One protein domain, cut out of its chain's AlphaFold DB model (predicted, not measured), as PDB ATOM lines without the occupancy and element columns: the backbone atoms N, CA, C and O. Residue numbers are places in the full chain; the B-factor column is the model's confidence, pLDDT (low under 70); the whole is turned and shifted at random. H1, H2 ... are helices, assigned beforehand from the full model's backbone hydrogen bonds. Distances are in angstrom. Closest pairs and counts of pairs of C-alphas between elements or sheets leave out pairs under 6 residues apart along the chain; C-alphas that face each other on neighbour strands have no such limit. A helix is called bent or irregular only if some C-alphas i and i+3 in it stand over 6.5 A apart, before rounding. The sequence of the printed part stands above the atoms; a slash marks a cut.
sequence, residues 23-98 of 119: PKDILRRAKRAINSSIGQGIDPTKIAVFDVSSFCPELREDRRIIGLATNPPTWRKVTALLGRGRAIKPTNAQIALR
ATOM      1  N   PRO A  23     226.892 265.925-193.738       95.94
ATOM      2  CA  PRO A  23     226.101 266.271-194.915       95.94
ATOM      3  C   PRO A  23     226.946 266.461-196.185       95.94
ATOM      4  O   PRO A  23     228.028 267.058-196.158       95.94
ATOM      5  N   LYS A  24     226.435 265.976-197.325       96.44
ATOM      6  CA  LYS A  24     227.158 265.975-198.613       96.44
ATOM      7  C   LYS A  24     227.559 267.379-199.077       96.44
ATOM      8  O   LYS A  24     228.610 267.544-199.692       96.44
ATOM      9  N   ASP A  25     226.745 268.392-198.799       96.56
ATOM     10  CA  ASP A  25     227.015 269.780-199.173       96.56
ATOM     11  C   ASP A  25     228.190 270.375-198.376       96.56
ATOM     12  O   ASP A  25     229.049 271.032-198.968       96.56
ATOM     13  N   ILE A  26     228.274 270.086-197.070       97.38
ATOM     14  CA  ILE A  26     229.400 270.476-196.207       97.38
ATOM     15  C   ILE A  26     230.674 269.800-196.711       97.38
ATOM     16  O   ILE A  26     231.677 270.472-196.955       97.38
ATOM     17  N   LEU A  27     230.604 268.488-196.961       97.19
ATOM     18  CA  LEU A  27     231.727 267.719-197.489       97.19
ATOM     19  C   LEU A  27     232.225 268.284-198.829       97.19
ATOM     20  O   LEU A  27     233.425 268.461-199.023       97.19
ATOM     21  N   ARG A  28     231.311 268.613-199.750       98.25
ATOM     22  CA  ARG A  28     231.643 269.194-201.058       98.25
ATOM     23  C   ARG A  28     232.344 270.547-200.931       98.25
ATOM     24  O   ARG A  28     233.304 270.791-201.658       98.25
ATOM     25  N   ARG A  29     231.881 271.428-200.036       98.06
ATOM     26  CA  ARG A  29     232.508 272.744-199.814       98.06
ATOM     27  C   ARG A  29     233.920 272.611-199.247       98.06
ATOM     28  O   ARG A  29     234.824 273.260-199.766       98.06
ATOM     29  N   ALA A  30     234.111 271.746-198.250       97.94
ATOM     30  CA  ALA A  30     235.425 271.481-197.671       97.94
ATOM     31  C   ALA A  30     236.399 270.907-198.713       97.94
ATOM     32  O   ALA A  30     237.499 271.424-198.878       97.94
ATOM     33  N   LYS A  31     235.959 269.905-199.490       97.56
ATOM     34  CA  LYS A  31     236.768 269.311-200.566       97.56
ATOM     35  C   LYS A  31     237.224 270.339-201.599       97.56
ATOM     36  O   LYS A  31     238.382 270.328-201.986       97.56
ATOM     37  N   ARG A  32     236.338 271.244-202.035       98.00
ATOM     38  CA  ARG A  32     236.714 272.306-202.986       98.00
ATOM     39  C   ARG A  32     237.764 273.254-202.414       98.00
ATOM     40  O   ARG A  32     238.679 273.613-203.139       98.00
ATOM     41  N   ALA A  33     237.638 273.638-201.143       97.81
ATOM     42  CA  ALA A  33     238.618 274.498-200.483       97.81
ATOM     43  C   ALA A  33     239.999 273.827-200.424       97.81
ATOM     44  O   ALA A  33     240.977 274.415-200.871       97.81
ATOM     45  N   ILE A  34     240.047 272.570-199.970       96.12
ATOM     46  CA  ILE A  34     241.284 271.780-199.895       96.12
ATOM     47  C   ILE A  34     241.905 271.606-201.286       96.12
ATOM     48  O   ILE A  34     243.083 271.884-201.467       96.12
ATOM     49  N   ASN A  35     241.119 271.212-202.291       95.94
ATOM     50  CA  ASN A  35     241.634 271.026-203.650       95.94
ATOM     51  C   ASN A  35     242.145 272.336-204.262       95.94
ATOM     52  O   ASN A  35     243.145 272.323-204.970       95.94
ATOM     53  N   SER A  36     241.474 273.459-203.990       96.62
ATOM     54  CA  SER A  36     241.922 274.773-204.453       96.62
ATOM     55  C   SER A  36     243.257 275.171-203.831       96.62
ATOM     56  O   SER A  36     244.059 275.786-204.524       96.62
ATOM     57  N   SER A  37     243.478 274.837-202.556       94.38
ATOM     58  CA  SER A  37     244.745 275.059-201.849       94.38
ATOM     59  C   SER A  37     245.858 274.188-202.430       94.38
ATOM     60  O   SER A  37     246.848 274.708-202.929       94.38
ATOM     61  N   ILE A  38     245.643 272.869-202.484       92.50
ATOM     62  CA  ILE A  38     246.615 271.911-203.035       92.50
ATOM     63  C   ILE A  38     246.975 272.256-204.486       92.50
ATOM     64  O   ILE A  38     248.124 272.107-204.889       92.50
ATOM     65  N   GLY A  39     246.007 272.742-205.268       92.62
ATOM     66  CA  GLY A  39     246.211 273.158-206.656       92.62
ATOM     67  C   GLY A  39     247.163 274.346-206.839       92.62
ATOM     68  O   GLY A  39     247.659 274.527-207.945       92.62
ATOM     69  N   GLN A  40     247.454 275.121-205.787       91.81
ATOM     70  CA  GLN A  40     248.493 276.165-205.812       91.81
ATOM     71  C   GLN A  40     249.912 275.598-205.640       91.81
ATOM     72  O   GLN A  40     250.890 276.330-205.774       91.81
ATOM     73  N   GLY A  41     250.032 274.298-205.361       87.06
ATOM     74  CA  GLY A  41     251.290 273.627-205.062       87.06
ATOM     75  C   GLY A  41     251.542 273.485-203.561       87.06
ATOM     76  O   GLY A  41     251.028 274.236-202.734       87.06
ATOM     77  N   ILE A  42     252.349 272.485-203.212       85.38
ATOM     78  CA  ILE A  42     252.828 272.239-201.849       85.38
ATOM     79  C   ILE A  42     254.339 272.412-201.879       85.38
ATOM     80  O   ILE A  42     255.007 271.767-202.685       85.38
ATOM     81  N   ASP A  43     254.867 273.261-201.000       83.62
ATOM     82  CA  ASP A  43     256.306 273.458-200.838       83.62
ATOM     83  C   ASP A  43     256.963 272.164-200.313       83.62
ATOM     84  O   ASP A  43     256.734 271.793-199.153       83.62
ATOM     85  N   PRO A  44     257.782 271.461-201.124       81.06
ATOM     86  CA  PRO A  44     258.366 270.184-200.728       81.06
ATOM     87  C   PRO A  44     259.319 270.311-199.536       81.06
ATOM     88  O   PRO A  44     259.468 269.370-198.758       81.06
ATOM     89  N   THR A  45     259.935 271.482-199.358       82.69
ATOM     90  CA  THR A  45     260.885 271.734-198.264       82.69
ATOM     91  C   THR A  45     260.198 271.780-196.900       82.69
ATOM     92  O   THR A  45     260.836 271.584-195.868       82.69
ATOM     93  N   LYS A  46     258.875 271.980-196.889       79.31
ATOM     94  CA  LYS A  46     258.061 272.110-195.679       79.31
ATOM     95  C   LYS A  46     257.274 270.852-195.333       79.31
ATOM     96  O   LYS A  46     256.560 270.864-194.335       79.31
ATOM     97  N   ILE A  47     257.424 269.756-196.084       78.25
ATOM     98  CA  ILE A  47     256.671 268.510-195.855       78.25
ATOM     99  C   ILE A  47     256.814 268.020-194.407       78.25
ATOM    100  O   ILE A  47     255.805 267.769-193.754       78.25
ATOM    101  N   ALA A  48     258.039 267.986-193.869       74.00
ATOM    102  CA  ALA A  48     258.283 267.552-192.490       74.00
ATOM    103  C   ALA A  48     257.554 268.426-191.448       74.00
ATOM    104  O   ALA A  48     257.098 267.931-190.421       74.00
ATOM    105  N   VAL A  49     257.403 269.726-191.720       74.62
ATOM    106  CA  VAL A  49     256.661 270.665-190.861       74.62
ATOM    107  C   VAL A  49     255.149 270.488-191.035       74.62
ATOM    108  O   VAL A  49     254.390 270.555-190.064       74.62
ATOM    109  N   PHE A  50     254.690 270.248-192.263       77.00
ATOM    110  CA  PHE A  50     253.279 270.048-192.587       77.00
ATOM    111  C   PHE A  50     252.712 268.745-192.024       77.00
ATOM    112  O   PHE A  50     251.552 268.733-191.605       77.00
ATOM    113  N   ASP A  51     253.529 267.697-191.910       67.62
ATOM    114  CA  ASP A  51     253.139 266.442-191.260       67.62
ATOM    115  C   ASP A  51     252.744 266.646-189.789       67.62
ATOM    116  O   ASP A  51     251.797 266.020-189.303       67.62
ATOM    117  N   VAL A  52     253.415 267.569-189.091       71.31
ATOM    118  CA  VAL A  52     253.150 267.873-187.675       71.31
ATOM    119  C   VAL A  52     252.034 268.914-187.508       71.31
ATOM    120  O   VAL A  52     251.333 268.910-186.497       71.31
ATOM    121  N   SER A  53     251.838 269.803-188.488       76.50
ATOM    122  CA  SER A  53     250.953 270.972-188.358       76.50
ATOM    123  C   SER A  53     249.686 270.904-189.222       76.50
ATOM    124  O   SER A  53     248.590 270.736-188.685       76.50
ATOM    125  N   SER A  54     249.806 271.101-190.537       86.00
ATOM    126  CA  SER A  54     248.761 270.979-191.564       86.00
ATOM    127  C   SER A  54     249.382 271.182-192.950       86.00
ATOM    128  O   SER A  54     250.183 272.096-193.119       86.00
ATOM    129  N   PHE A  55     248.954 270.414-193.956       87.69
ATOM    130  CA  PHE A  55     249.363 270.613-195.357       87.69
ATOM    131  C   PHE A  55     248.758 271.855-196.020       87.69
ATOM    132  O   PHE A  55     249.286 272.331-197.019       87.69
ATOM    133  N   CYS A  56     247.669 272.379-195.459       91.19
ATOM    134  CA  CYS A  56     247.047 273.631-195.886       91.19
ATOM    135  C   CYS A  56     246.904 274.520-194.639       91.19
ATOM    136  O   CYS A  56     245.849 274.497-193.985       91.19
ATOM    137  N   PRO A  57     247.977 275.193-194.188       91.12
ATOM    138  CA  PRO A  57     247.955 275.990-192.961       91.12
ATOM    139  C   PRO A  57     246.933 277.133-193.013       91.12
ATOM    140  O   PRO A  57     246.276 277.412-192.016       91.12
ATOM    141  N   GLU A  58     246.718 277.732-194.181       93.12
ATOM    142  CA  GLU A  58     245.739 278.791-194.424       93.12
ATOM    143  C   GLU A  58     244.283 278.329-194.255       93.12
ATOM    144  O   GLU A  58     243.392 279.140-194.020       93.12
ATOM    145  N   LEU A  59     244.032 277.019-194.325       95.94
ATOM    146  CA  LEU A  59     242.709 276.435-194.109       95.94
ATOM    147  C   LEU A  59     242.479 275.971-192.663       95.94
ATOM    148  O   LEU A  59     241.390 275.490-192.343       95.94
ATOM    149  N   ARG A  60     243.478 276.113-191.779       94.50
ATOM    150  CA  ARG A  60     243.432 275.625-190.392       94.50
ATOM    151  C   ARG A  60     242.243 276.180-189.613       94.50
ATOM    152  O   ARG A  60     241.625 275.440-188.855       94.50
ATOM    153  N   GLU A  61     241.914 277.449-189.816       96.31
ATOM    154  CA  GLU A  61     240.812 278.140-189.131       96.31
ATOM    155  C   GLU A  61     239.596 278.365-190.049       96.31
ATOM    156  O   GLU A  61     238.629 279.044-189.697       96.31
ATOM    157  N   ASP A  62     239.605 277.770-191.245       97.69
ATOM    158  CA  ASP A  62     238.547 277.968-192.226       97.69
ATOM    159  C   ASP A  62     237.243 277.289-191.779       97.69
ATOM    160  O   ASP A  62     237.174 276.083-191.510       97.69
ATOM    161  N   ARG A  63     236.152 278.065-191.752       97.00
ATOM    162  CA  ARG A  63     234.828 277.601-191.304       97.00
ATOM    163  C   ARG A  63     234.291 276.429-192.130       97.00
ATOM    164  O   ARG A  63     233.514 275.629-191.609       97.00
ATOM    165  N   ARG A  64     234.691 276.296-193.400       97.44
ATOM    166  CA  ARG A  64     234.334 275.161-194.270       97.44
ATOM    167  C   ARG A  64     234.969 273.865-193.768       97.44
ATOM    168  O   ARG A  64     234.343 272.816-193.905       97.44
ATOM    169  N   ILE A  65     236.158 273.939-193.169       97.81
ATOM    170  CA  ILE A  65     236.881 272.791-192.611       97.81
ATOM    171  C   ILE A  65     236.402 272.498-191.190       97.81
ATOM    172  O   ILE A  65     235.961 271.383-190.915       97.81
ATOM    173  N   ILE A  66     236.361 273.506-190.314       97.56
ATOM    174  CA  ILE A  66     235.843 273.372-188.937       97.56
ATOM    175  C   ILE A  66     234.398 272.839-188.940       97.56
ATOM    176  O   ILE A  66     233.998 272.051-188.074       97.56
ATOM    177  N   GLY A  67     233.603 273.216-189.948       96.75
ATOM    178  CA  GLY A  67     232.229 272.751-190.145       96.75
ATOM    179  C   GLY A  67     232.086 271.231-190.302       96.75
ATOM    180  O   GLY A  67     231.037 270.682-189.956       96.75
ATOM    181  N   LEU A  68     233.127 270.517-190.747       96.75
ATOM    182  CA  LEU A  68     233.116 269.049-190.826       96.75
ATOM    183  C   LEU A  68     232.898 268.405-189.447       96.75
ATOM    184  O   LEU A  68     232.120 267.457-189.326       96.75
ATOM    185  N   ALA A  69     233.532 268.949-188.406       95.69
ATOM    186  CA  ALA A  69     233.433 268.443-187.037       95.69
ATOM    187  C   ALA A  69     232.295 269.096-186.234       95.69
ATOM    188  O   ALA A  69     231.700 268.465-185.362       95.69
ATOM    189  N   THR A  70     231.973 270.359-186.527       96.44
ATOM    190  CA  THR A  70     231.074 271.180-185.695       96.44
ATOM    191  C   THR A  70     229.636 271.286-186.204       96.44
ATOM    192  O   THR A  70     228.798 271.880-185.520       96.44
ATOM    193  N   ASN A  71     229.310 270.707-187.366       95.69
ATOM    194  CA  ASN A  71     227.934 270.707-187.870       95.69
ATOM    195  C   ASN A  71     226.964 270.006-186.893       95.69
ATOM    196  O   ASN A  71     227.381 269.109-186.154       95.69
ATOM    197  N   PRO A  72     225.664 270.369-186.880       95.25
ATOM    198  CA  PRO A  72     224.737 269.878-185.862       95.25
ATOM    199  C   PRO A  72     224.610 268.343-185.794       95.25
ATOM    200  O   PRO A  72     224.634 267.821-184.675       95.25
ATOM    201  N   PRO A  73     224.512 267.597-186.918       94.31
ATOM    202  CA  PRO A  73     224.541 266.133-186.889       94.31
ATOM    203  C   PRO A  73     225.788 265.551-186.211       94.31
ATOM    204  O   PRO A  73     225.645 264.740-185.293       94.31
ATOM    205  N   THR A  74     226.989 265.985-186.609       95.19
ATOM    206  CA  THR A  74     228.255 265.509-186.027       95.19
ATOM    207  C   THR A  74     228.382 265.910-184.558       95.19
ATOM    208  O   THR A  74     228.609 265.059-183.696       95.19
ATOM    209  N   TRP A  75     228.163 267.185-184.230       95.31
ATOM    210  CA  TRP A  75     228.376 267.702-182.877       95.31
ATOM    211  C   TRP A  75     227.423 267.081-181.847       95.31
ATOM    212  O   TRP A  75     227.797 266.825-180.699       95.31
ATOM    213  N   ARG A  76     226.193 266.751-182.261       94.25
ATOM    214  CA  ARG A  76     225.235 266.022-181.416       94.25
ATOM    215  C   ARG A  76     225.745 264.630-181.030       94.25
ATOM    216  O   ARG A  76     225.434 264.156-179.944       94.25
ATOM    217  N   LYS A  77     226.522 263.966-181.892       95.06
ATOM    218  CA  LYS A  77     227.140 262.666-181.585       95.06
ATOM    219  C   LYS A  77     228.295 262.814-180.605       95.06
ATOM    220  O   LYS A  77     228.334 262.076-179.628       95.06
ATOM    221  N   VAL A  78     229.167 263.798-180.826       94.75
ATOM    222  CA  VAL A  78     230.289 264.111-179.927       94.75
ATOM    223  C   VAL A  78     229.777 264.390-178.513       94.75
ATOM    224  O   VAL A  78     230.175 263.730-177.559       94.75
ATOM    225  N   THR A  79     228.816 265.304-178.385       93.81
ATOM    226  CA  THR A  79     228.214 265.659-177.088       93.81
ATOM    227  C   THR A  79     227.451 264.509-176.432       93.81
ATOM    228  O   THR A  79     227.414 264.435-175.208       93.81
ATOM    229  N   ALA A  80     226.866 263.595-177.211       93.56
ATOM    230  CA  ALA A  80     226.213 262.402-176.675       93.56
ATOM    231  C   ALA A  80     227.198 261.340-176.155       93.56
ATOM    232  O   ALA A  80     226.804 260.537-175.314       93.56
ATOM    233  N   LEU A  81     228.439 261.314-176.657       94.56
ATOM    234  CA  LEU A  81     229.485 260.391-176.202       94.56
ATOM    235  C   LEU A  81     230.282 260.958-175.026       94.56
ATOM    236  O   LEU A  81     230.523 260.249-174.057       94.56
ATOM    237  N   LEU A  82     230.678 262.229-175.105       92.62
ATOM    238  CA  LEU A  82     231.562 262.856-174.117       92.62
ATOM    239  C   LEU A  82     230.800 263.542-172.973       92.62
ATOM    240  O   LEU A  82     231.364 263.785-171.910       92.62
ATOM    241  N   GLY A  83     229.515 263.839-173.175       88.56
ATOM    242  CA  GLY A  83     228.687 264.613-172.254       88.56
ATOM    243  C   GLY A  83     228.617 266.100-172.622       88.56
ATOM    244  O   GLY A  83     229.531 266.681-173.215       88.56
ATOM    245  N   ARG A  84     227.497 266.743-172.269       84.25
ATOM    246  CA  ARG A  84     227.314 268.192-172.461       84.25
ATOM    247  C   ARG A  84     228.303 268.959-171.577       84.25
ATOM    248  O   ARG A  84     228.506 268.591-170.428       84.25
ATOM    249  N   GLY A  85     228.929 269.999-172.129       87.19
ATOM    250  CA  GLY A  85     229.934 270.811-171.426       87.19
ATOM    251  C   GLY A  85     231.310 270.153-171.261       87.19
ATOM    252  O   GLY A  85     232.240 270.821-170.834       87.19
ATOM    253  N   ARG A  86     231.467 268.876-171.638       92.00
ATOM    254  CA  ARG A  86     232.742 268.138-171.552       92.00
ATOM    255  C   ARG A  86     233.508 268.064-172.875       92.00
ATOM    256  O   ARG A  86     234.654 267.638-172.900       92.00
ATOM    257  N   ALA A  87     232.871 268.466-173.974       92.56
ATOM    258  CA  ALA A  87     233.487 268.550-175.293       92.56
ATOM    259  C   ALA A  87     233.720 270.016-175.674       92.56
ATOM    260  O   ALA A  87     232.772 270.805-175.706       92.56
ATOM    261  N   ILE A  88     234.962 270.358-176.015       92.75
ATOM    262  CA  ILE A  88     235.341 271.688-176.500       92.75
ATOM    263  C   ILE A  88     235.212 271.696-178.022       92.75
ATOM    264  O   ILE A  88     235.744 270.813-178.698       92.75
ATOM    265  N   LYS A  89     234.483 272.672-178.574       94.19
ATOM    266  CA  LYS A  89     234.384 272.821-180.030       94.19
ATOM    267  C   LYS A  89     235.759 273.163-180.603       94.19
ATOM    268  O   LYS A  89     236.364 274.119-180.123       94.19
ATOM    269  N   PRO A  90     236.231 272.441-181.633       94.94
ATOM    270  CA  PRO A  90     237.484 272.789-182.277       94.94
ATOM    271  C   PRO A  90     237.367 274.165-182.934       94.94
ATOM    272  O   PRO A  90     236.377 274.465-183.605       94.94
ATOM    273  N   THR A  91     238.393 274.983-182.736       95.81
ATOM    274  CA  THR A  91     238.588 276.272-183.414       95.81
ATOM    275  C   THR A  91     239.562 276.162-184.581       95.81
ATOM    276  O   THR A  91     239.662 277.081-185.381       95.81
ATOM    277  N   ASN A  92     240.258 275.031-184.693       95.12
ATOM    278  CA  ASN A  92     241.203 274.747-185.754       95.12
ATOM    279  C   ASN A  92     241.085 273.295-186.239       95.12
ATOM    280  O   ASN A  92     240.467 272.443-185.595       95.12
ATOM    281  N   ALA A  93     241.666 273.028-187.404       94.25
ATOM    282  CA  ALA A  93     241.724 271.717-188.024       94.25
ATOM    283  C   ALA A  93     243.105 271.454-188.629       94.25
ATOM    284  O   ALA A  93     243.795 272.369-189.077       94.25
ATOM    285  N   GLN A  94     243.483 270.181-188.682       93.19
ATOM    286  CA  GLN A  94     244.653 269.720-189.417       93.19
ATOM    287  C   GLN A  94     244.201 269.034-190.704       93.19
ATOM    288  O   GLN A  94     243.348 268.145-190.678       93.19
ATOM    289  N   ILE A  95     244.800 269.425-191.826       93.06
ATOM    290  CA  ILE A  95     244.651 268.717-193.097       93.06
ATOM    291  C   ILE A  95     245.865 267.809-193.231       93.06
ATOM    292  O   ILE A  95     246.961 268.253-193.561       93.06
ATOM    293  N   ALA A  96     245.664 266.538-192.892       89.75
ATOM    294  CA  ALA A  96     246.691 265.510-192.941       89.75
ATOM    295  C   ALA A  96     246.593 264.758-194.271       89.75
ATOM    296  O   ALA A  96     245.719 263.906-194.448       89.75
ATOM    297  N   LEU A  97     247.476 265.081-195.213       87.31
ATOM    298  CA  LEU A  97     247.589 264.326-196.454       87.31
ATOM    299  C   LEU A  97     248.377 263.034-196.211       87.31
ATOM    300  O   LEU A  97     249.189 262.913-195.291       87.31
ATOM    301  N   ARG A  98     248.086 262.028-197.030       79.81
ATOM    302  CA  ARG A  98     248.862 260.793-197.114       79.81
ATOM    303  C   ARG A  98     249.254 260.636-198.566       79.81
ATOM    304  O   ARG A  98     248.390 260.430-199.415       79.81
TER     305      ARG A  98
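Overview. This is residues 23 to 98 of the 119 residues of an uncharacterized protein of OM182 bacterium (UniProt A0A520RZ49). A loose, elongated arrangement of four helices: the longest, H1, runs along one side, H3 packs on it at a slant, and H2 and H4 lie towards opposite ends of the long axis. After H4, residues 83 to 98 run back towards the end where H2 lies, with no named element. The printed part has 76 residues with four named helices, in the order H1, H2, H3, H4, and no named strand; its class is all helix. It is only just loose, close to compact, with a radius of gyration of the C-alphas of 14.1 A and spans of 42 by 26 by 19 A.

Arrangement. H1, residues 24 to 38, is apart from H2, residues 44 to 52. H1 touches H3, residues 63 to 70, where the closest C-alphas, of Ala 30 and Arg 64, are 5.1 A apart. They run opposite ways at a steep tilt of 48 degrees. H3 and H4, residues 72 to 82, are close but not clearly touching; the closest C-alphas, of Ala 69 and Trp 75, are 6.6 A apart. These two run the same way at a steep tilt of 43 degrees. H2 is apart from H3 and H4, and H1 is apart from H4. Every O i to N i+4 pair is within hydrogen-bond range in H1, against 2 of 5 in H2, where 4 of 6 O i to N i+3 pairs are, 2 of 4 in H3 and 6 of 7 in H4.

Along the chain. H1 begins at C-alpha 24 (227.158, 265.975, -198.613) and is 20.8 A long from first to last C-alpha. H2, 14.2 A, is irregular: C-alphas 45 and 48 are 7.6 A apart. H3 measures 9.3 A. H4 measures 15.3 A and ends at C-alpha 82 (231.562, 262.856, -174.117).

Size, cuts and confidence. The two C-alphas farthest apart, of Thr 45 and Arg 84, are 42.5 A apart. The printed part has no cut, and no link is long. The mean pLDDT of the printed part is 91.4; residue 51 is under 70.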